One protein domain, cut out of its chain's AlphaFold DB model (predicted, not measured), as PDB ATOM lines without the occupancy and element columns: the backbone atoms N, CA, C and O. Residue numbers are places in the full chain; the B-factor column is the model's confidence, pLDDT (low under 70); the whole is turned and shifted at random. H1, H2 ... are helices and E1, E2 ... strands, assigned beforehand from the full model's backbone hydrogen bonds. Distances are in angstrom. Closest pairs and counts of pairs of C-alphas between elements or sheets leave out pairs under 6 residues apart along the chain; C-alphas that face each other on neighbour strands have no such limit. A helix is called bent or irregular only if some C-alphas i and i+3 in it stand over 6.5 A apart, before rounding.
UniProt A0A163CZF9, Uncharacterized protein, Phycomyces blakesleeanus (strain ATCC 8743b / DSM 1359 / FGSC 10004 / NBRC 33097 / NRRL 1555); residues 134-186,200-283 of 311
ATOM      1  N   GLN A 134      17.823  14.038 287.385       91.62
ATOM      2  CA  GLN A 134      17.401  14.778 286.193       91.62
ATOM      3  C   GLN A 134      17.312  16.287 286.458       91.62
ATOM      4  O   GLN A 134      17.817  17.087 285.666       91.62
ATOM      5  N   LYS A 135      16.709  16.698 287.582       92.62
ATOM      6  CA  LYS A 135      16.646  18.117 287.982       92.62
ATOM      7  C   LYS A 135      18.042  18.692 288.232       92.62
ATOM      8  O   LYS A 135      18.345  19.797 287.785       92.62
ATOM      9  N   TRP A 136      18.905  17.948 288.920       89.81
ATOM     10  CA  TRP A 136      20.291  18.341 289.164       89.81
ATOM     11  C   TRP A 136      21.079  18.491 287.858       89.81
ATOM     12  O   TRP A 136      21.692  19.534 287.646       89.81
ATOM     13  N   ALA A 137      20.975  17.526 286.941       90.81
ATOM     14  CA  ALA A 137      21.658  17.560 285.651       90.81
ATOM     15  C   ALA A 137      21.244  18.784 284.824       90.81
ATOM     16  O   ALA A 137      22.105  19.474 284.284       90.81
ATOM     17  N   LYS A 138      19.945  19.116 284.791       92.94
ATOM     18  CA  LYS A 138      19.448  20.331 284.121       92.94
ATOM     19  C   LYS A 138      20.094  21.604 284.675       92.94
ATOM     20  O   LYS A 138      20.512  22.449 283.891       92.94
ATOM     21  N   ARG A 139      20.231  21.727 286.003       91.62
ATOM     22  CA  ARG A 139      20.939  22.859 286.636       91.62
ATOM     23  C   ARG A 139      22.423  22.868 286.273       91.62
ATOM     24  O   ARG A 139      22.951  23.908 285.898       91.62
ATOM     25  N   MET A 140      23.076  21.708 286.314       90.62
ATOM     26  CA  MET A 140      24.498  21.589 285.985       90.62
ATOM     27  C   MET A 140      24.794  21.984 284.534       90.62
ATOM     28  O   MET A 140      25.800  22.636 284.268       90.62
ATOM     29  N   MET A 141      23.893  21.683 283.593       91.06
ATOM     30  CA  MET A 141      24.045  22.105 282.196       91.06
ATOM     31  C   MET A 141      24.044  23.630 282.017       91.06
ATOM     32  O   MET A 141      24.657  24.119 281.072       91.06
ATOM     33  N   VAL A 142      23.400  24.394 282.909       90.69
ATOM     34  CA  VAL A 142      23.450  25.866 282.871       90.69
ATOM     35  C   VAL A 142      24.854  26.359 283.200       90.69
ATOM     36  O   VAL A 142      25.405  27.165 282.455       90.69
ATOM     37  N   TYR A 143      25.459  25.834 284.267       89.56
ATOM     38  CA  TYR A 143      26.829  26.187 284.643       89.56
ATOM     39  C   TYR A 143      27.850  25.684 283.620       89.56
ATOM     40  O   TYR A 143      28.785  26.408 283.297       89.56
ATOM     41  N   LYS A 144      27.634  24.491 283.047       89.75
ATOM     42  CA  LYS A 144      28.522  23.892 282.039       89.75
ATOM     43  C   LYS A 144      28.738  24.798 280.822       89.75
ATOM     44  O   LYS A 144      29.827  24.793 280.270       89.75
ATOM     45  N   LYS A 145      27.748  25.611 280.427       89.88
ATOM     46  CA  LYS A 145      27.892  26.580 279.320       89.88
ATOM     47  C   LYS A 145      28.967  27.641 279.572       89.88
ATOM     48  O   LYS A 145      29.492  28.197 278.619       89.88
ATOM     49  N   LYS A 146      29.260  27.924 280.843       90.62
ATOM     50  CA  LYS A 146      30.247  28.917 281.284       90.62
ATOM     51  C   LYS A 146      31.571  28.283 281.709       90.62
ATOM     52  O   LYS A 146      32.422  28.988 282.234       90.62
ATOM     53  N   MET A 147      31.719  26.970 281.545       91.69
ATOM     54  CA  MET A 147      32.927  26.223 281.890       91.69
ATOM     55  C   MET A 147      33.734  25.931 280.633       91.69
ATOM     56  O   MET A 147      33.156  25.696 279.570       91.69
ATOM     57  N   ALA A 148      35.056  25.875 280.771       87.62
ATOM     58  CA  ALA A 148      35.912  25.332 279.729       87.62
ATOM     59  C   ALA A 148      35.530  23.875 279.413       87.62
ATOM     60  O   ALA A 148      35.259  23.064 280.306       87.62
ATOM     61  N   ALA A 149      35.493  23.561 278.124       86.12
ATOM     62  CA  ALA A 149      35.271  22.224 277.601       86.12
ATOM     63  C   ALA A 149      36.574  21.672 277.013       86.12
ATOM     64  O   ALA A 149      37.569  22.380 276.894       86.12
ATOM     65  N   PHE A 150      36.553  20.404 276.627       84.00
ATOM     66  CA  PHE A 150      37.630  19.787 275.866       84.00
ATOM     67  C   PHE A 150      37.125  19.474 274.457       84.00
ATOM     68  O   PHE A 150      35.922  19.270 274.264       84.00
ATOM     69  N   SER A 151      38.029  19.472 273.478       83.75
ATOM     70  CA  SER A 151      37.741  19.004 272.118       83.75
ATOM     71  C   SER A 151      37.277  17.541 272.117       83.75
ATOM     72  O   SER A 151      37.462  16.826 273.097       83.75
ATOM     73  N   GLU A 152      36.685  17.064 271.016       82.06
ATOM     74  CA  GLU A 152      36.181  15.677 270.922       82.06
ATOM     75  C   GLU A 152      37.251  14.607 271.191       82.06
ATOM     76  O   GLU A 152      36.934  13.524 271.672       82.06
ATOM     77  N   ASN A 153      38.515  14.913 270.903       84.44
ATOM     78  CA  ASN A 153      39.665  14.054 271.182       84.44
ATOM     79  C   ASN A 153      40.327  14.328 272.549       84.44
ATOM     80  O   ASN A 153      41.359  13.739 272.840       84.44
ATOM     81  N   GLU A 154      39.762  15.222 273.364       80.88
ATOM     82  CA  GLU A 154      40.245  15.638 274.692       80.88
ATOM     83  C   GLU A 154      41.659  16.259 274.727       80.88
ATOM     84  O   GLU A 154      42.233  16.460 275.795       80.88
ATOM     85  N   GLU A 155      42.222  16.620 273.571       77.69
ATOM     86  CA  GLU A 155      43.597  17.131 273.463       77.69
ATOM     87  C   GLU A 155      43.712  18.641 273.701       77.69
ATOM     88  O   GLU A 155      44.778  19.133 274.071       77.69
ATOM     89  N   THR A 156      42.632  19.397 273.477       80.75
ATOM     90  CA  THR A 156      42.648  20.864 273.560       80.75
ATOM     91  C   THR A 156      41.526  21.399 274.436       80.75
ATOM     92  O   THR A 156      40.408  20.884 274.427       80.75
ATOM     93  N   VAL A 157      41.832  22.455 275.192       83.88
ATOM     94  CA  VAL A 157      40.854  23.173 276.017       83.88
ATOM     95  C   VAL A 157      40.127  24.195 275.146       83.88
ATOM     96  O   VAL A 157      40.752  25.060 274.533       83.88
ATOM     97  N   VAL A 158      38.801  24.108 275.110       84.62
ATOM     98  CA  VAL A 158      37.908  25.034 274.414       84.62
ATOM     99  C   VAL A 158      37.281  25.965 275.447       84.62
ATOM    100  O   VAL A 158      36.495  25.531 276.292       84.62
ATOM    101  N   LEU A 159      37.636  27.247 275.386       85.25
ATOM    102  CA  LEU A 159      37.092  28.261 276.287       85.25
ATOM    103  C   LEU A 159      35.605  28.523 275.997       85.25
ATOM    104  O   LEU A 159      35.179  28.458 274.838       85.25
ATOM    105  N   PRO A 160      34.800  28.823 277.031       85.31
ATOM    106  CA  PRO A 160      33.389  29.122 276.847       85.31
ATOM    107  C   PRO A 160      33.206  30.454 276.111       85.31
ATOM    108  O   PRO A 160      33.938  31.418 276.331       85.31
ATOM    109  N   VAL A 161      32.177  30.532 275.267       84.06
ATOM    110  CA  VAL A 161      31.752  31.802 274.664       84.06
ATOM    111  C   VAL A 161      30.914  32.555 275.692       84.06
ATOM    112  O   VAL A 161      29.747  32.229 275.905       84.06
ATOM    113  N   LEU A 162      31.531  33.537 276.345       86.56
ATOM    114  CA  LEU A 162      30.915  34.359 277.385       86.56
ATOM    115  C   LEU A 162      30.476  35.711 276.817       86.56
ATOM    116  O   LEU A 162      31.136  36.281 275.944       86.56
ATOM    117  N   ARG A 163      29.358  36.241 277.319       83.31
ATOM    118  CA  ARG A 163      28.986  37.647 277.093       83.31
ATOM    119  C   ARG A 163      29.871  38.570 277.935       83.31
ATOM    120  O   ARG A 163      30.514  38.124 278.876       83.31
ATOM    121  N   SER A 164      29.880  39.865 277.617       76.75
ATOM    122  CA  SER A 164      30.736  40.849 278.302       76.75
ATOM    123  C   SER A 164      30.487  40.961 279.815       76.75
ATOM    124  O   SER A 164      31.347  41.474 280.524       76.75
ATOM    125  N   ASP A 165      29.327  40.518 280.303       84.38
ATOM    126  CA  ASP A 165      28.919  40.491 281.711       84.38
ATOM    127  C   ASP A 165      29.077  39.107 282.371       84.38
ATOM    128  O   ASP A 165      28.820  38.946 283.566       84.38
ATOM    129  N   GLU A 166      29.482  38.084 281.615       86.38
ATOM    130  CA  GLU A 166      29.565  36.715 282.107       86.38
ATOM    131  C   GLU A 166      30.981  36.327 282.530       86.38
ATOM    132  O   GLU A 166      31.960  36.541 281.824       86.38
ATOM    133  N   ILE A 167      31.061  35.687 283.696       89.31
ATOM    134  CA  ILE A 167      32.307  35.214 284.294       89.31
ATOM    135  C   ILE A 167      32.493  33.723 284.003       89.31
ATOM    136  O   ILE A 167      31.540  32.935 284.094       89.31
ATOM    137  N   GLU A 168      33.728  33.326 283.703       91.31
ATOM    138  CA  GLU A 168      34.109  31.924 283.550       91.31
ATOM    139  C   GLU A 168      33.884  31.146 284.853       91.31
ATOM    140  O   GLU A 168      34.223  31.592 285.951       91.31
ATOM    141  N   HIS A 169      33.278  29.967 284.733       92.62
ATOM    142  CA  HIS A 169      33.046  29.063 285.848       92.62
ATOM    143  C   HIS A 169      34.068  27.929 285.828       92.62
ATOM    144  O   HIS A 169      34.304  27.307 284.795       92.62
ATOM    145  N   VAL A 170      34.604  27.590 286.997       92.44
ATOM    146  CA  VAL A 170      35.523  26.461 287.169       92.44
ATOM    147  C   VAL A 170      34.868  25.437 288.084       92.44
ATOM    148  O   VAL A 170      34.523  25.736 289.229       92.44
ATOM    149  N   LEU A 171      34.674  24.216 287.578       92.94
ATOM    150  CA  LEU A 171      34.160  23.109 288.380       92.94
ATOM    151  C   LEU A 171      35.246  22.615 289.337       92.94
ATOM    152  O   LEU A 171      36.320  22.190 288.903       92.94
ATOM    153  N   VAL A 172      34.925  22.617 290.629       93.12
ATOM    154  CA  VAL A 172      35.759  22.043 291.681       93.12
ATOM    155  C   VAL A 172      34.990  20.903 292.341       93.12
ATOM    156  O   VAL A 172      33.963  21.109 292.981       93.12
ATOM    157  N   THR A 173      35.474  19.681 292.176       93.44
ATOM    158  CA  THR A 173      34.892  18.478 292.779       93.44
ATOM    159  C   THR A 173      35.625  18.121 294.058       93.44
ATOM    160  O   THR A 173      36.857  18.158 294.086       93.44
ATOM    161  N   HIS A 174      34.890  17.715 295.082       92.12
ATOM    162  CA  HIS A 174      35.444  17.224 296.338       92.12
ATOM    163  C   HIS A 174      35.051  15.769 296.571       92.12
ATOM    164  O   HIS A 174      33.944  15.362 296.213       92.12
ATOM    165  N   ASN A 175      35.970  14.995 297.145       91.50
ATOM    166  CA  ASN A 175      35.657  13.686 297.695       91.50
ATOM    167  C   ASN A 175      36.617  13.327 298.837       91.50
ATOM    168  O   ASN A 175      37.749  13.820 298.910       91.50
ATOM    169  N   GLU A 176      36.170  12.400 299.674       90.75
ATOM    170  CA  GLU A 176      36.927  11.808 300.768       90.75
ATOM    171  C   GLU A 176      37.230  10.343 300.440       90.75
ATOM    172  O   GLU A 176      36.429   9.621 299.845       90.75
ATOM    173  N   SER A 177      38.425   9.877 300.779       89.38
ATOM    174  CA  SER A 177      38.802   8.475 300.596       89.38
ATOM    175  C   SER A 177      39.610   7.992 301.781       89.38
ATOM    176  O   SER A 177      40.585   8.625 302.178       89.38
ATOM    177  N   THR A 178      39.206   6.863 302.351       87.94
ATOM    178  CA  THR A 178      39.911   6.232 303.467       87.94
ATOM    179  C   THR A 178      40.657   5.006 302.973       87.94
ATOM    180  O   THR A 178      40.067   4.105 302.389       87.94
ATOM    181  N   PHE A 179      41.958   4.987 303.239       87.50
ATOM    182  CA  PHE A 179      42.851   3.871 302.971       87.50
ATOM    183  C   PHE A 179      43.193   3.194 304.285       87.50
ATOM    184  O   PHE A 179      43.491   3.867 305.274       87.50
ATOM    185  N   TYR A 180      43.197   1.873 304.302       86.06
ATOM    186  CA  TYR A 180      43.535   1.102 305.483       86.06
ATOM    187  C   TYR A 180      44.825   0.309 305.291       86.06
ATOM    188  O   TYR A 180      45.179  -0.123 304.199       86.06
ATOM    189  N   THR A 181      45.543   0.073 306.387       83.88
ATOM    190  CA  THR A 181      46.826  -0.655 306.362       83.88
ATOM    191  C   THR A 181      46.667  -2.105 305.910       83.88
ATOM    192  O   THR A 181      47.583  -2.665 305.311       83.88
ATOM    193  N   ASN A 182      45.513  -2.717 306.192       81.31
ATOM    194  CA  ASN A 182      45.205  -4.080 305.768       81.31
ATOM    195  C   ASN A 182      44.384  -4.121 304.464       81.31
ATOM    196  O   ASN A 182      43.828  -5.178 304.145       81.31
ATOM    197  N   ASP A 183      44.287  -3.013 303.715       76.50
ATOM    198  CA  ASP A 183      43.749  -3.050 302.353       76.50
ATOM    199  C   ASP A 183      44.679  -3.904 301.485       76.50
ATOM    200  O   ASP A 183      45.876  -3.648 301.350       76.50
ATOM    201  N   GLY A 184      44.131  -4.981 300.929       72.38
ATOM    202  CA  GLY A 184      44.860  -5.962 300.132       72.38
ATOM    203  C   GLY A 184      44.108  -6.264 298.845       72.38
ATOM    204  O   GLY A 184      42.939  -5.915 298.711       72.38
ATOM    205  N   LYS A 185      44.758  -6.940 297.890       72.69
ATOM    206  CA  LYS A 185      44.121  -7.253 296.602       72.69
ATOM    207  C   LYS A 185      42.872  -8.104 296.806       72.69
ATOM    208  O   LYS A 185      42.932  -9.157 297.435       72.69
ATOM    209  N   ASP A 186      41.753  -7.680 296.231       69.56
ATOM    210  CA  ASP A 186      40.483  -8.412 296.318       69.56
ATOM    211  C   ASP A 186      40.416  -9.622 295.391       69.56
ATOM    212  O   ASP A 186      39.502 -10.427 295.507       69.56
ATOM    213  N   LYS A 200      42.529  -9.597 311.377       72.12
ATOM    214  CA  LYS A 200      41.233  -9.140 311.880       72.12
ATOM    215  C   LYS A 200      41.199  -7.609 311.890       72.12
ATOM    216  O   LYS A 200      42.059  -6.972 312.493       72.12
ATOM    217  N   GLY A 201      40.178  -7.044 311.248       72.06
ATOM    218  CA  GLY A 201      39.968  -5.602 311.148       72.06
ATOM    219  C   GLY A 201      40.809  -4.925 310.054       72.06
ATOM    220  O   GLY A 201      41.814  -5.467 309.591       72.06
ATOM    221  N   PRO A 202      40.408  -3.722 309.620       71.94
ATOM    222  CA  PRO A 202      41.080  -3.011 308.534       71.94
ATOM    223  C   PRO A 202      42.463  -2.450 308.932       71.94
ATOM    224  O   PRO A 202      43.283  -2.135 308.073       71.94
ATOM    225  N   GLY A 203      42.791  -2.403 310.226       83.19
ATOM    226  CA  GLY A 203      44.044  -1.822 310.714       83.19
ATOM    227  C   GLY A 203      43.981  -0.294 310.757       83.19
ATOM    228  O   GLY A 203      42.897   0.278 310.854       83.19
ATOM    229  N   MET A 204      45.139   0.371 310.719       83.69
ATOM    230  CA  MET A 204      45.198   1.837 310.773       83.69
ATOM    231  C   MET A 204      44.626   2.457 309.498       83.69
ATOM    232  O   MET A 204      44.996   2.027 308.404       83.69
ATOM    233  N   SER A 205      43.799   3.491 309.650       88.00
ATOM    234  CA  SER A 205      43.226   4.271 308.554       88.00
ATOM    235  C   SER A 205      44.005   5.558 308.282       88.00
ATOM    236  O   SER A 205      44.504   6.208 309.204       88.00
ATOM    237  N   LEU A 206      44.047   5.939 307.012       90.06
ATOM    238  CA  LEU A 206      44.517   7.214 306.492       90.06
ATOM    239  C   LEU A 206      43.419   7.769 305.587       90.06
ATOM    240  O   LEU A 206      43.136   7.202 304.533       90.06
ATOM    241  N   MET A 207      42.784   8.853 306.006       91.31
ATOM    242  CA  MET A 207      41.789   9.544 305.201       91.31
ATOM    243  C   MET A 207      42.461  10.662 304.408       91.31
ATOM    244  O   MET A 207      43.299  11.399 304.923       91.31
ATOM    245  N   ILE A 208      42.099  10.770 303.139       92.06
ATOM    246  CA  ILE A 208      42.505  11.855 302.257       92.06
ATOM    247  C   ILE A 208      41.235  12.592 301.849       92.06
ATOM    248  O   ILE A 208      40.344  11.993 301.246       92.06
ATOM    249  N   SER A 209      41.171  13.880 302.177       93.06
ATOM    250  CA  SER A 209      40.126  14.797 301.726       93.06
ATOM    251  C   SER A 209      40.714  15.720 300.667       93.06
ATOM    252  O   SER A 209      41.720  16.388 300.915       93.06
ATOM    253  N   GLU A 210      40.135  15.759 299.470       93.62
ATOM    254  CA  GLU A 210      40.774  16.434 298.341       93.62
ATOM    255  C   GLU A 210      39.790  17.179 297.441       93.62
ATOM    256  O   GLU A 210      38.778  16.630 297.009       93.62
ATOM    257  N   PHE A 211      40.142  18.422 297.093       94.38
ATOM    258  CA  PHE A 211      39.439  19.211 296.082       94.38
ATOM    259  C   PHE A 211      40.219  19.223 294.773       94.38
ATOM    260  O   PHE A 211      41.389  19.622 294.733       94.38
ATOM    261  N   LYS A 212      39.545  18.835 293.692       94.06
ATOM    262  CA  LYS A 212      40.103  18.777 292.346       94.06
ATOM    263  C   LYS A 212      39.377  19.706 291.400       94.06
ATOM    264  O   LYS A 212      38.161  19.828 291.457       94.06
ATOM    265  N   CYS A 213      40.127  20.292 290.485       90.94
ATOM    266  CA  CYS A 213      39.600  20.991 289.324       90.94
ATOM    267  C   CYS A 213      40.035  20.248 288.061       90.94
ATOM    268  O   CYS A 213      41.037  19.530 288.061       90.94
ATOM    269  N   VAL A 214      39.287  20.418 286.977       84.00
ATOM    270  CA  VAL A 214      39.516  19.627 285.762       84.00
ATOM    271  C   VAL A 214      40.869  19.944 285.110       84.00
ATOM    272  O   VAL A 214      41.522  19.046 284.594       84.00
ATOM    273  N   CYS A 215      41.335  21.192 285.185       79.44
ATOM    274  CA  CYS A 215      42.572  21.622 284.529       79.44
ATOM    275  C   CYS A 215      43.863  21.328 285.312       79.44
ATOM    276  O   CYS A 215      44.889  21.105 284.679       79.44
ATOM    277  N   HIS A 216      43.843  21.283 286.651       85.25
ATOM    278  CA  HIS A 216      45.053  21.020 287.457       85.25
ATOM    279  C   HIS A 216      45.009  19.692 288.227       85.25
ATOM    280  O   HIS A 216      45.976  19.328 288.895       85.25
ATOM    281  N   GLY A 217      43.891  18.961 288.182       89.62
ATOM    282  CA  GLY A 217      43.659  17.865 289.114       89.62
ATOM    283  C   GLY A 217      43.613  18.423 290.536       89.62
ATOM    284  O   GLY A 217      42.778  19.275 290.836       89.62
ATOM    285  N   THR A 218      44.511  17.973 291.410       91.38
ATOM    286  CA  THR A 218      44.665  18.541 292.757       91.38
ATOM    287  C   THR A 218      45.114  19.994 292.667       91.38
ATOM    288  O   THR A 218      46.192  20.284 292.153       91.38
ATOM    289  N   MET A 219      44.312  20.915 293.200       91.62
ATOM    290  CA  MET A 219      44.703  22.322 293.238       91.62
ATOM    291  C   MET A 219      45.901  22.490 294.175       91.62
ATOM    292  O   MET A 219      45.844  22.117 295.349       91.62
ATOM    293  N   ALA A 220      46.998  23.021 293.648       92.06
ATOM    294  CA  ALA A 220      48.208  23.263 294.412       92.06
ATOM    295  C   ALA A 220      48.999  24.436 293.832       92.06
ATOM    296  O   ALA A 220      49.028  24.646 292.619       92.06
ATOM    297  N   ARG A 221      49.675  25.178 294.708       89.19
ATOM    298  CA  ARG A 221      50.618  26.237 294.345       89.19
ATOM    299  C   ARG A 221      51.802  26.197 295.306       89.19
ATOM    300  O   ARG A 221      51.680  26.529 296.482       89.19
ATOM    301  N   GLY A 222      52.959  25.763 294.804       87.44
ATOM    302  CA  GLY A 222      54.126  25.491 295.646       87.44
ATOM    303  C   GLY A 222      53.834  24.375 296.655       87.44
ATOM    304  O   GLY A 222      53.373  23.304 296.273       87.44
ATOM    305  N   ALA A 223      54.086  24.632 297.941       87.31
ATOM    306  CA  ALA A 223      53.796  23.687 299.023       87.31
ATOM    307  C   ALA A 223      52.321  23.691 299.478       87.31
ATOM    308  O   ALA A 223      51.914  22.805 300.228       87.31
ATOM    309  N   TRP A 224      51.515  24.670 299.050       91.12
ATOM    310  CA  TRP A 224      50.107  24.763 299.436       91.12
ATOM    311  C   TRP A 224      49.254  23.882 298.523       91.12
ATOM    312  O   TRP A 224      49.288  24.036 297.303       91.12
ATOM    313  N   SER A 225      48.487  22.964 299.110       92.81
ATOM    314  CA  SER A 225      47.576  22.068 298.398       92.81
ATOM    315  C   SER A 225      46.168  22.130 298.982       92.81
ATOM    316  O   SER A 225      45.987  22.356 300.175       92.81
ATOM    317  N   SER A 226      45.169  21.875 298.138       92.94
ATOM    318  CA  SER A 226      43.785  21.643 298.550       92.94
ATOM    319  C   SER A 226      43.557  20.276 299.208       92.94
ATOM    320  O   SER A 226      42.449  20.002 299.673       92.94
ATOM    321  N   ARG A 227      44.569  19.399 299.217       94.31
ATOM    322  CA  ARG A 227      44.527  18.080 299.851       94.31
ATOM    323  C   ARG A 227      44.832  18.180 301.340       94.31
ATOM    324  O   ARG A 227      45.851  18.739 301.733       94.31
ATOM    325  N   GLU A 228      44.016  17.508 302.135       92.56
ATOM    326  CA  GLU A 228      44.244  17.290 303.556       92.56
ATOM    327  C   GLU A 228      44.394  15.796 303.843       92.56
ATOM    328  O   GLU A 228      43.679  14.953 303.291       92.56
ATOM    329  N   VAL A 229      45.381  15.469 304.673       91.75
ATOM    330  CA  VAL A 229      45.662  14.103 305.111       91.75
ATOM    331  C   VAL A 229      45.287  14.009 306.577       91.75
ATOM    332  O   VAL A 229      45.894  14.675 307.409       91.75
ATOM    333  N   PHE A 230      44.320  13.154 306.880       90.69
ATOM    334  CA  PHE A 230      43.749  12.993 308.207       90.69
ATOM    335  C   PHE A 230      43.979  11.573 308.723       90.69
ATOM    336  O   PHE A 230      43.700  10.578 308.045       90.69
ATOM    337  N   ARG A 231      44.507  11.447 309.939       88.00
ATOM    338  CA  ARG A 231      44.829  10.160 310.563       88.00
ATOM    339  C   ARG A 231      43.756   9.821 311.588       88.00
ATOM    340  O   ARG A 231      43.873  10.160 312.759       88.00
ATOM    341  N   SER A 232      42.728   9.097 311.157       81.44
ATOM    342  CA  SER A 232      41.615   8.739 312.043       81.44
ATOM    343  C   SER A 232      42.028   7.747 313.141       81.44
ATOM    344  O   SER A 232      42.841   6.844 312.898       81.44
ATOM    345  N   GLY A 233      41.429   7.889 314.327       75.56
ATOM    346  CA  GLY A 233      41.570   6.956 315.453       75.56
ATOM    347  C   GLY A 233      41.655   7.635 316.824       75.56
ATOM    348  O   GLY A 233      42.014   8.807 316.922       75.56
ATOM    349  N   ALA A 234      41.342   6.876 317.882       60.53
ATOM    350  CA  ALA A 234      41.666   7.265 319.255       60.53
ATOM    351  C   ALA A 234      43.193   7.429 319.382       60.53
ATOM    352  O   ALA A 234      43.940   6.650 318.785       60.53
ATOM    353  N   ASP A 235      43.637   8.475 320.079       72.06
ATOM    354  CA  ASP A 235      45.040   8.921 320.175       72.06
ATOM    355  C   ASP A 235      45.655   9.450 318.860       72.06
ATOM    356  O   ASP A 235      46.874   9.428 318.665       72.06
ATOM    357  N   ARG A 236      44.812   9.926 317.934       81.31
ATOM    358  CA  ARG A 236      45.218  10.605 316.690       81.31
ATOM    359  C   ARG A 236      44.375  11.856 316.448       81.31
ATOM    360  O   ARG A 236      43.968  12.510 317.400       81.31
ATOM    361  N   ASP A 237      44.070  12.159 315.187       80.19
ATOM    362  CA  ASP A 237      43.296  13.333 314.784       80.19
ATOM    363  C   ASP A 237      41.790  13.168 315.084       80.19
ATOM    364  O   ASP A 237      40.999  14.076 314.851       80.19
ATOM    365  N   GLY A 238      41.373  12.015 315.623       85.75
ATOM    366  CA  GLY A 238      39.994  11.742 316.015       85.75
ATOM    367  C   GLY A 238      39.122  11.276 314.850       85.75
ATOM    368  O   GLY A 238      39.502  10.373 314.093       85.75
ATOM    369  N   TYR A 239      37.926  11.855 314.743       82.12
ATOM    370  CA  TYR A 239      36.951  11.575 313.687       82.12
ATOM    371  C   TYR A 239      36.841  12.775 312.757       82.12
ATOM    372  O   TYR A 239      36.789  13.903 313.228       82.12
ATOM    373  N   TRP A 240      36.767  12.520 311.451       84.00
ATOM    374  CA  TRP A 240      36.552  13.571 310.463       84.00
ATOM    375  C   TRP A 240      35.114  14.079 310.544       84.00
ATOM    376  O   TRP A 240      34.167  13.291 310.440       84.00
ATOM    377  N   THR A 241      34.950  15.382 310.746       86.00
ATOM    378  CA  THR A 241      33.651  16.028 310.936       86.00
ATOM    379  C   THR A 241      33.361  17.065 309.857       86.00
ATOM    380  O   THR A 241      34.234  17.501 309.108       86.00
ATOM    381  N   SER A 242      32.110  17.522 309.797       84.62
ATOM    382  CA  SER A 242      31.718  18.634 308.927       84.62
ATOM    383  C   SER A 242      32.491  19.925 309.213       84.62
ATOM    384  O   SER A 242      32.732  20.712 308.298       84.62
ATOM    385  N   ALA A 243      32.912  20.138 310.464       86.88
ATOM    386  CA  ALA A 243      33.720  21.290 310.848       86.88
ATOM    387  C   ALA A 243      35.104  21.255 310.185       86.88
ATOM    388  O   ALA A 243      35.590  22.298 309.746       86.88
ATOM    389  N   ASP A 244      35.699  20.069 310.042       88.56
ATOM    390  CA  ASP A 244      36.989  19.894 309.371       88.56
ATOM    391  C   ASP A 244      36.876  20.210 307.874       88.56
ATOM    392  O   ASP A 244      37.686  20.960 307.335       88.56
ATOM    393  N   ILE A 245      35.794  19.766 307.225       88.81
ATOM    394  CA  ILE A 245      35.505  20.088 305.817       88.81
ATOM    395  C   ILE A 245      35.322  21.595 305.630       88.81
ATOM    396  O   ILE A 245      35.871  22.182 304.697       88.81
ATOM    397  N   LEU A 246      34.562  22.247 306.516       89.31
ATOM    398  CA  LEU A 246      34.358  23.696 306.469       89.31
ATOM    399  C   LEU A 246      35.672  24.453 306.671       89.31
ATOM    400  O   LEU A 246      35.922  25.433 305.968       89.31
ATOM    401  N   LYS A 247      36.517  23.992 307.596       91.31
ATOM    402  CA  LYS A 247      37.846  24.555 307.844       91.31
ATOM    403  C   LYS A 247      38.738  24.403 306.615       91.31
ATOM    404  O   LYS A 247      39.329  25.390 306.181       91.31
ATOM    405  N   GLN A 248      38.790  23.214 306.018       92.56
ATOM    406  CA  GLN A 248      39.540  22.957 304.790       92.56
ATOM    407  C   GLN A 248      39.044  23.856 303.649       92.56
ATOM    408  O   GLN A 248      39.845  24.517 302.984       92.56
ATOM    409  N   LEU A 249      37.726  23.938 303.450       92.38
ATOM    410  CA  LEU A 249      37.118  24.736 302.388       92.38
ATOM    411  C   LEU A 249      37.427  26.230 302.550       92.38
ATOM    412  O   LEU A 249      37.918  26.860 301.613       92.38
ATOM    413  N   LYS A 250      37.162  26.792 303.734       92.62
ATOM    414  CA  LYS A 250      37.309  28.231 304.002       92.62
ATOM    415  C   LYS A 250      38.766  28.671 304.073       92.62
ATOM    416  O   LYS A 250      39.108  29.699 303.501       92.62
ATOM    417  N   ASN A 251      39.614  27.908 304.757       91.81
ATOM    418  CA  ASN A 251      40.969  28.362 305.068       91.81
ATOM    419  C   ASN A 251      41.983  27.968 303.995       91.81
ATOM    420  O   ASN A 251      42.955  28.687 303.791       91.81
ATOM    421  N   ASN A 252      41.768  26.840 303.308       90.88
ATOM    422  CA  ASN A 252      42.733  26.327 302.335       90.88
ATOM    423  C   ASN A 252      42.221  26.476 300.903       90.88
ATOM    424  O   ASN A 252      42.924  27.007 300.052       90.88
ATOM    425  N   VAL A 253      41.005  26.010 300.617       93.88
ATOM    426  CA  VAL A 253      40.547  25.809 299.234       93.88
ATOM    427  C   VAL A 253      40.110  27.105 298.564       93.88
ATOM    428  O   VAL A 253      40.526  27.347 297.434       93.88
ATOM    429  N   ILE A 254      39.288  27.928 299.223       94.12
ATOM    430  CA  ILE A 254      38.810  29.198 298.651       94.12
ATOM    431  C   ILE A 254      39.981  30.160 298.375       94.12
ATOM    432  O   ILE A 254      40.111  30.580 297.225       94.12
ATOM    433  N   PRO A 255      40.898  30.430 299.329       94.62
ATOM    434  CA  PRO A 255      42.038  31.312 299.068       94.62
ATOM    435  C   PRO A 255      42.958  30.776 297.965       94.62
ATOM    436  O   PRO A 255      43.439  31.526 297.118       94.62
ATOM    437  N   LEU A 256      43.182  29.457 297.939       94.19
ATOM    438  CA  LEU A 256      43.979  28.822 296.894       94.19
ATOM    439  C   LEU A 256      43.299  28.925 295.521       94.19
ATOM    440  O   LEU A 256      43.980  29.145 294.521       94.19
ATOM    441  N   PHE A 257      41.973  28.795 295.463       94.25
ATOM    442  CA  PHE A 257      41.205  28.954 294.233       94.25
ATOM    443  C   PHE A 257      41.319  30.378 293.684       94.25
ATOM    444  O   PHE A 257      41.657  30.538 292.515       94.25
ATOM    445  N   GLU A 258      41.099  31.395 294.517       94.06
ATOM    446  CA  GLU A 258      41.202  32.809 294.120       94.06
ATOM    447  C   GLU A 258      42.601  33.156 293.591       94.06
ATOM    448  O   GLU A 258      42.751  33.946 292.658       94.06
ATOM    449  N   LEU A 259      43.630  32.510 294.145       92.44
ATOM    450  CA  LEU A 259      45.018  32.690 293.741       92.44
ATOM    451  C   LEU A 259      45.372  31.983 292.418       92.44
ATOM    452  O   LEU A 259      46.269  32.440 291.704       92.44
ATOM    453  N   ILE A 260      44.735  30.848 292.109       92.06
ATOM    454  CA  ILE A 260      44.957  30.096 290.860       92.06
ATOM    455  C   ILE A 260      44.084  30.654 289.724       92.06
ATOM    456  O   ILE A 260      44.541  30.706 288.584       92.06
ATOM    457  N   TYR A 261      42.865  31.107 290.028       90.75
ATOM    458  CA  TYR A 261      41.870  31.560 289.051       90.75
ATOM    459  C   TYR A 261      41.340  32.964 289.368       90.75
ATOM    460  O   TYR A 261      40.173  33.123 289.751       90.75
ATOM    461  N   PRO A 262      42.165  34.009 289.199       91.25
ATOM    462  CA  PRO A 262      41.711  35.373 289.412       91.25
ATOM    463  C   PRO A 262      40.555  35.709 288.460       91.25
ATOM    464  O   PRO A 262      40.623  35.452 287.259       91.25
ATOM    465  N   GLY A 263      39.476  36.278 289.003       89.44
ATOM    466  CA  GLY A 263      38.310  36.705 288.223       89.44
ATOM    467  C   GLY A 263      37.387  35.580 287.747       89.44
ATOM    468  O   GLY A 263      36.437  35.867 287.028       89.44
ATOM    469  N   CYS A 264      37.621  34.326 288.148       91.94
ATOM    470  CA  CYS A 264      36.738  33.198 287.840       91.94
ATOM    471  C   CYS A 264      35.788  32.881 289.003       91.94
ATOM    472  O   CYS A 264      36.052  33.210 290.160       91.94
ATOM    473  N   LYS A 265      34.701  32.160 288.714       92.50
ATOM    474  CA  LYS A 265      33.744  31.692 289.723       92.50
ATOM    475  C   LYS A 265      33.869  30.187 289.961       92.50
ATOM    476  O   LYS A 265      33.673  29.389 289.047       92.50
ATOM    477  N   ALA A 266      34.128  29.784 291.201       92.12
ATOM    478  CA  ALA A 266      34.127  28.371 291.573       92.12
ATOM    479  C   ALA A 266      32.698  27.804 291.609       92.12
ATOM    480  O   ALA A 266      31.785  28.398 292.186       92.12
ATOM    481  N   VAL A 267      32.519  26.612 291.043       92.75
ATOM    482  CA  VAL A 267      31.329  25.776 291.234       92.75
ATOM    483  C   VAL A 267      31.761  24.538 291.998       92.75
ATOM    484  O   VAL A 267      32.371  23.640 291.423       92.75
ATOM    485  N   PHE A 268      31.460  24.493 293.294       91.56
ATOM    486  CA  PHE A 268      31.799  23.346 294.129       91.56
ATOM    487  C   PHE A 268      30.757  22.236 294.000       91.56
ATOM    488  O   PHE A 268      29.555  22.472 294.135       91.56
ATOM    489  N   SER A 269      31.228  21.015 293.760       89.94
ATOM    490  CA  SER A 269      30.408  19.809 293.714       89.94
ATOM    491  C   SER A 269      30.860  18.837 294.796       89.94
ATOM    492  O   SER A 269      31.993  18.357 294.766       89.94
ATOM    493  N   PHE A 270      29.938  18.522 295.699       86.88
ATOM    494  CA  PHE A 270      30.109  17.560 296.785       86.88
ATOM    495  C   PHE A 270      29.209  16.350 296.562       86.88
ATOM    496  O   PHE A 270      28.168  16.452 295.896       86.88
ATOM    497  N   ASP A 271      29.582  15.218 297.150       82.38
ATOM    498  CA  ASP A 271      28.638  14.122 297.307       82.38
ATOM    499  C   ASP A 271      27.576  14.474 298.374       82.38
ATOM    500  O   ASP A 271      27.571  15.549 298.978       82.38
ATOM    501  N   GLN A 272      26.580  13.607 298.541       75.50
ATOM    502  CA  GLN A 272      25.476  13.833 299.477       75.50
ATOM    503  C   GLN A 272      25.685  13.075 300.795       75.50
ATOM    504  O   GLN A 272      24.701  12.602 301.379       75.50
ATOM    505  N   SER A 273      26.938  12.942 301.248       74.56
ATOM    506  CA  SER A 273      27.258  12.322 302.532       74.56
ATOM    507  C   SER A 273      26.631  13.087 303.705       74.56
ATOM    508  O   SER A 273      26.318  14.279 303.632       74.56
ATOM    509  N   THR A 274      26.428  12.387 304.821       68.00
ATOM    510  CA  THR A 274      25.884  12.978 306.052       68.00
ATOM    511  C   THR A 274      26.765  14.097 306.601       68.00
ATOM    512  O   THR A 274      26.239  15.037 307.189       68.00
ATOM    513  N   ASN A 275      28.077  14.045 306.355       65.75
ATOM    514  CA  ASN A 275      29.018  15.071 306.797       65.75
ATOM    515  C   ASN A 275      28.842  16.388 306.026       65.75
ATOM    516  O   ASN A 275      28.923  17.454 306.627       65.75
ATOM    517  N   HIS A 276      28.509  16.345 304.732       62.00
ATOM    518  CA  HIS A 276      28.199  17.562 303.962       62.00
ATOM    519  C   HIS A 276      26.789  18.108 304.215       62.00
ATOM    520  O   HIS A 276      26.489  19.239 303.843       62.00
ATOM    521  N   LYS A 277      25.912  17.306 304.829       58.66
ATOM    522  CA  LYS A 277      24.547  17.693 305.216       58.66
ATOM    523  C   LYS A 277      24.427  18.115 306.674       58.66
ATOM    524  O   LYS A 277      23.312  18.313 307.153       58.66
ATOM    525  N   ALA A 278      25.544  18.205 307.392       60.09
ATOM    526  CA  ALA A 278      25.518  18.645 308.770       60.09
ATOM    527  C   ALA A 278      24.963  20.069 308.830       60.09
ATOM    528  O   ALA A 278      25.460  20.976 308.163       60.09
ATOM    529  N   TYR A 279      23.910  20.237 309.621       56.94
ATOM    530  CA  TYR A 279      23.383  21.551 309.939       56.94
ATOM    531  C   TYR A 279      24.457  22.397 310.640       56.94
ATOM    532  O   TYR A 279      25.371  21.852 311.269       56.94
ATOM    533  N   ASP A 280      24.335  23.720 310.526       54.03
ATOM    534  CA  ASP A 280      25.182  24.670 311.251       54.03
ATOM    535  C   ASP A 280      25.197  24.340 312.760       54.03
ATOM    536  O   ASP A 280      24.222  23.802 313.291       54.03
ATOM    537  N   GLN A 281      26.286  24.661 313.466       57.81
ATOM    538  CA  GLN A 281      26.349  24.507 314.925       57.81
ATOM    539  C   GLN A 281      25.220  25.274 315.628       57.81
ATOM    540  O   GLN A 281      24.731  24.815 316.658       57.81
ATOM    541  N   ASN A 282      24.772  26.383 315.032       53.59
ATOM    542  CA  ASN A 282      23.679  27.217 315.534       53.59
ATOM    543  C   ASN A 282      22.306  26.851 314.949       53.59
ATOM    544  O   ASN A 282      21.313  27.520 315.231       53.59
ATOM    545  N   ALA A 283      22.225  25.828 314.097       46.25
ATOM    546  CA  ALA A 283      20.952  25.422 313.532       46.25
ATOM    547  C   ALA A 283      20.084  24.751 314.601       46.25
ATOM    548  O   ALA A 283      20.508  23.818 315.287       46.25
TER     549      ALA A 283
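Overview. This is residues 134 to 186 and 200 to 283 of the 311 residues of an uncharacterized protein of Phycomyces blakesleeanus (strain ATCC 8743b / DSM 1359 / FGSC 10004 / NBRC 33097 / NRRL 1555) (UniProt A0A163CZF9). A curled sheet of four strands, like part of a barrel, wraps round helix H2, while helix H1 only grazes the sheet and its residues 134 to 139 stick out. The printed part has 137 residues with two named helices and four named strands, in the order H1, E1, E2, E3, H2, E4. The sheet, E3, E2, E1, E4, is mixed; the class is mixed, helices and strands, with 59 residues in named elements, under half. The whole is loose, radius of gyration of the C-alphas 17.9 A, spanning 58 by 43 by 38 A.

Along the chain. Find C-alpha 134 at (17.401, 14.778, 286.193), where H1, residues 134 to 144, begins its 15.0 A. E1, residues 169 to 180, runs 35.7 A; E2, residues 205 to 213, 25.7 A; E3, residues 228 to 230, 6.4 A. H2, residues 242 to 260, runs 25.2 A with a kink of 28 degrees near residue 254, and is only just irregular: C-alphas 251 and 254 are 6.8 A apart. E4, residues 265 to 269, runs 13.0 A to C-alpha 269 at (30.408, 19.809, 293.714).

Arrangement. In the strongly twisted sheet, look at E1 and E2, antiparallel, with N 173 and O 212 2.8 A apart, within hydrogen-bond range. E2 and E3 form an antiparallel hairpin, N 209 to O 228 2.9 A; E1 and E4 are parallel, N 172 to O 267 2.9 A. H2 is on one face, two layers; its closest C-alphas to E2 are Val 253 and Phe 211, 7.4 A. E3, H2, E4 form a split strand-helix-strand unit, two strands running the same way with E2 and E1 between them, its crossover right-handed. The closest C-alphas of H1 and E1 are Tyr 143 and His 169, 7.0 A; H1 and H2 are apart. O i to N i+4 pairs are within range in 5 of 7 for H1 and 13 of 15 for H2.

Size, cuts and confidence. The farthest C-alphas, Ser 164 and Lys 200, are 61.1 A apart. Residues 187 to 199 are cut out, a gap of 15.6 A between C-alphas 186 and 200. The links H1 to E1, E2 to E3 and E3 to H2 are long. Look for pLDDT under 70 at residues 186, 234 and 274 to 283.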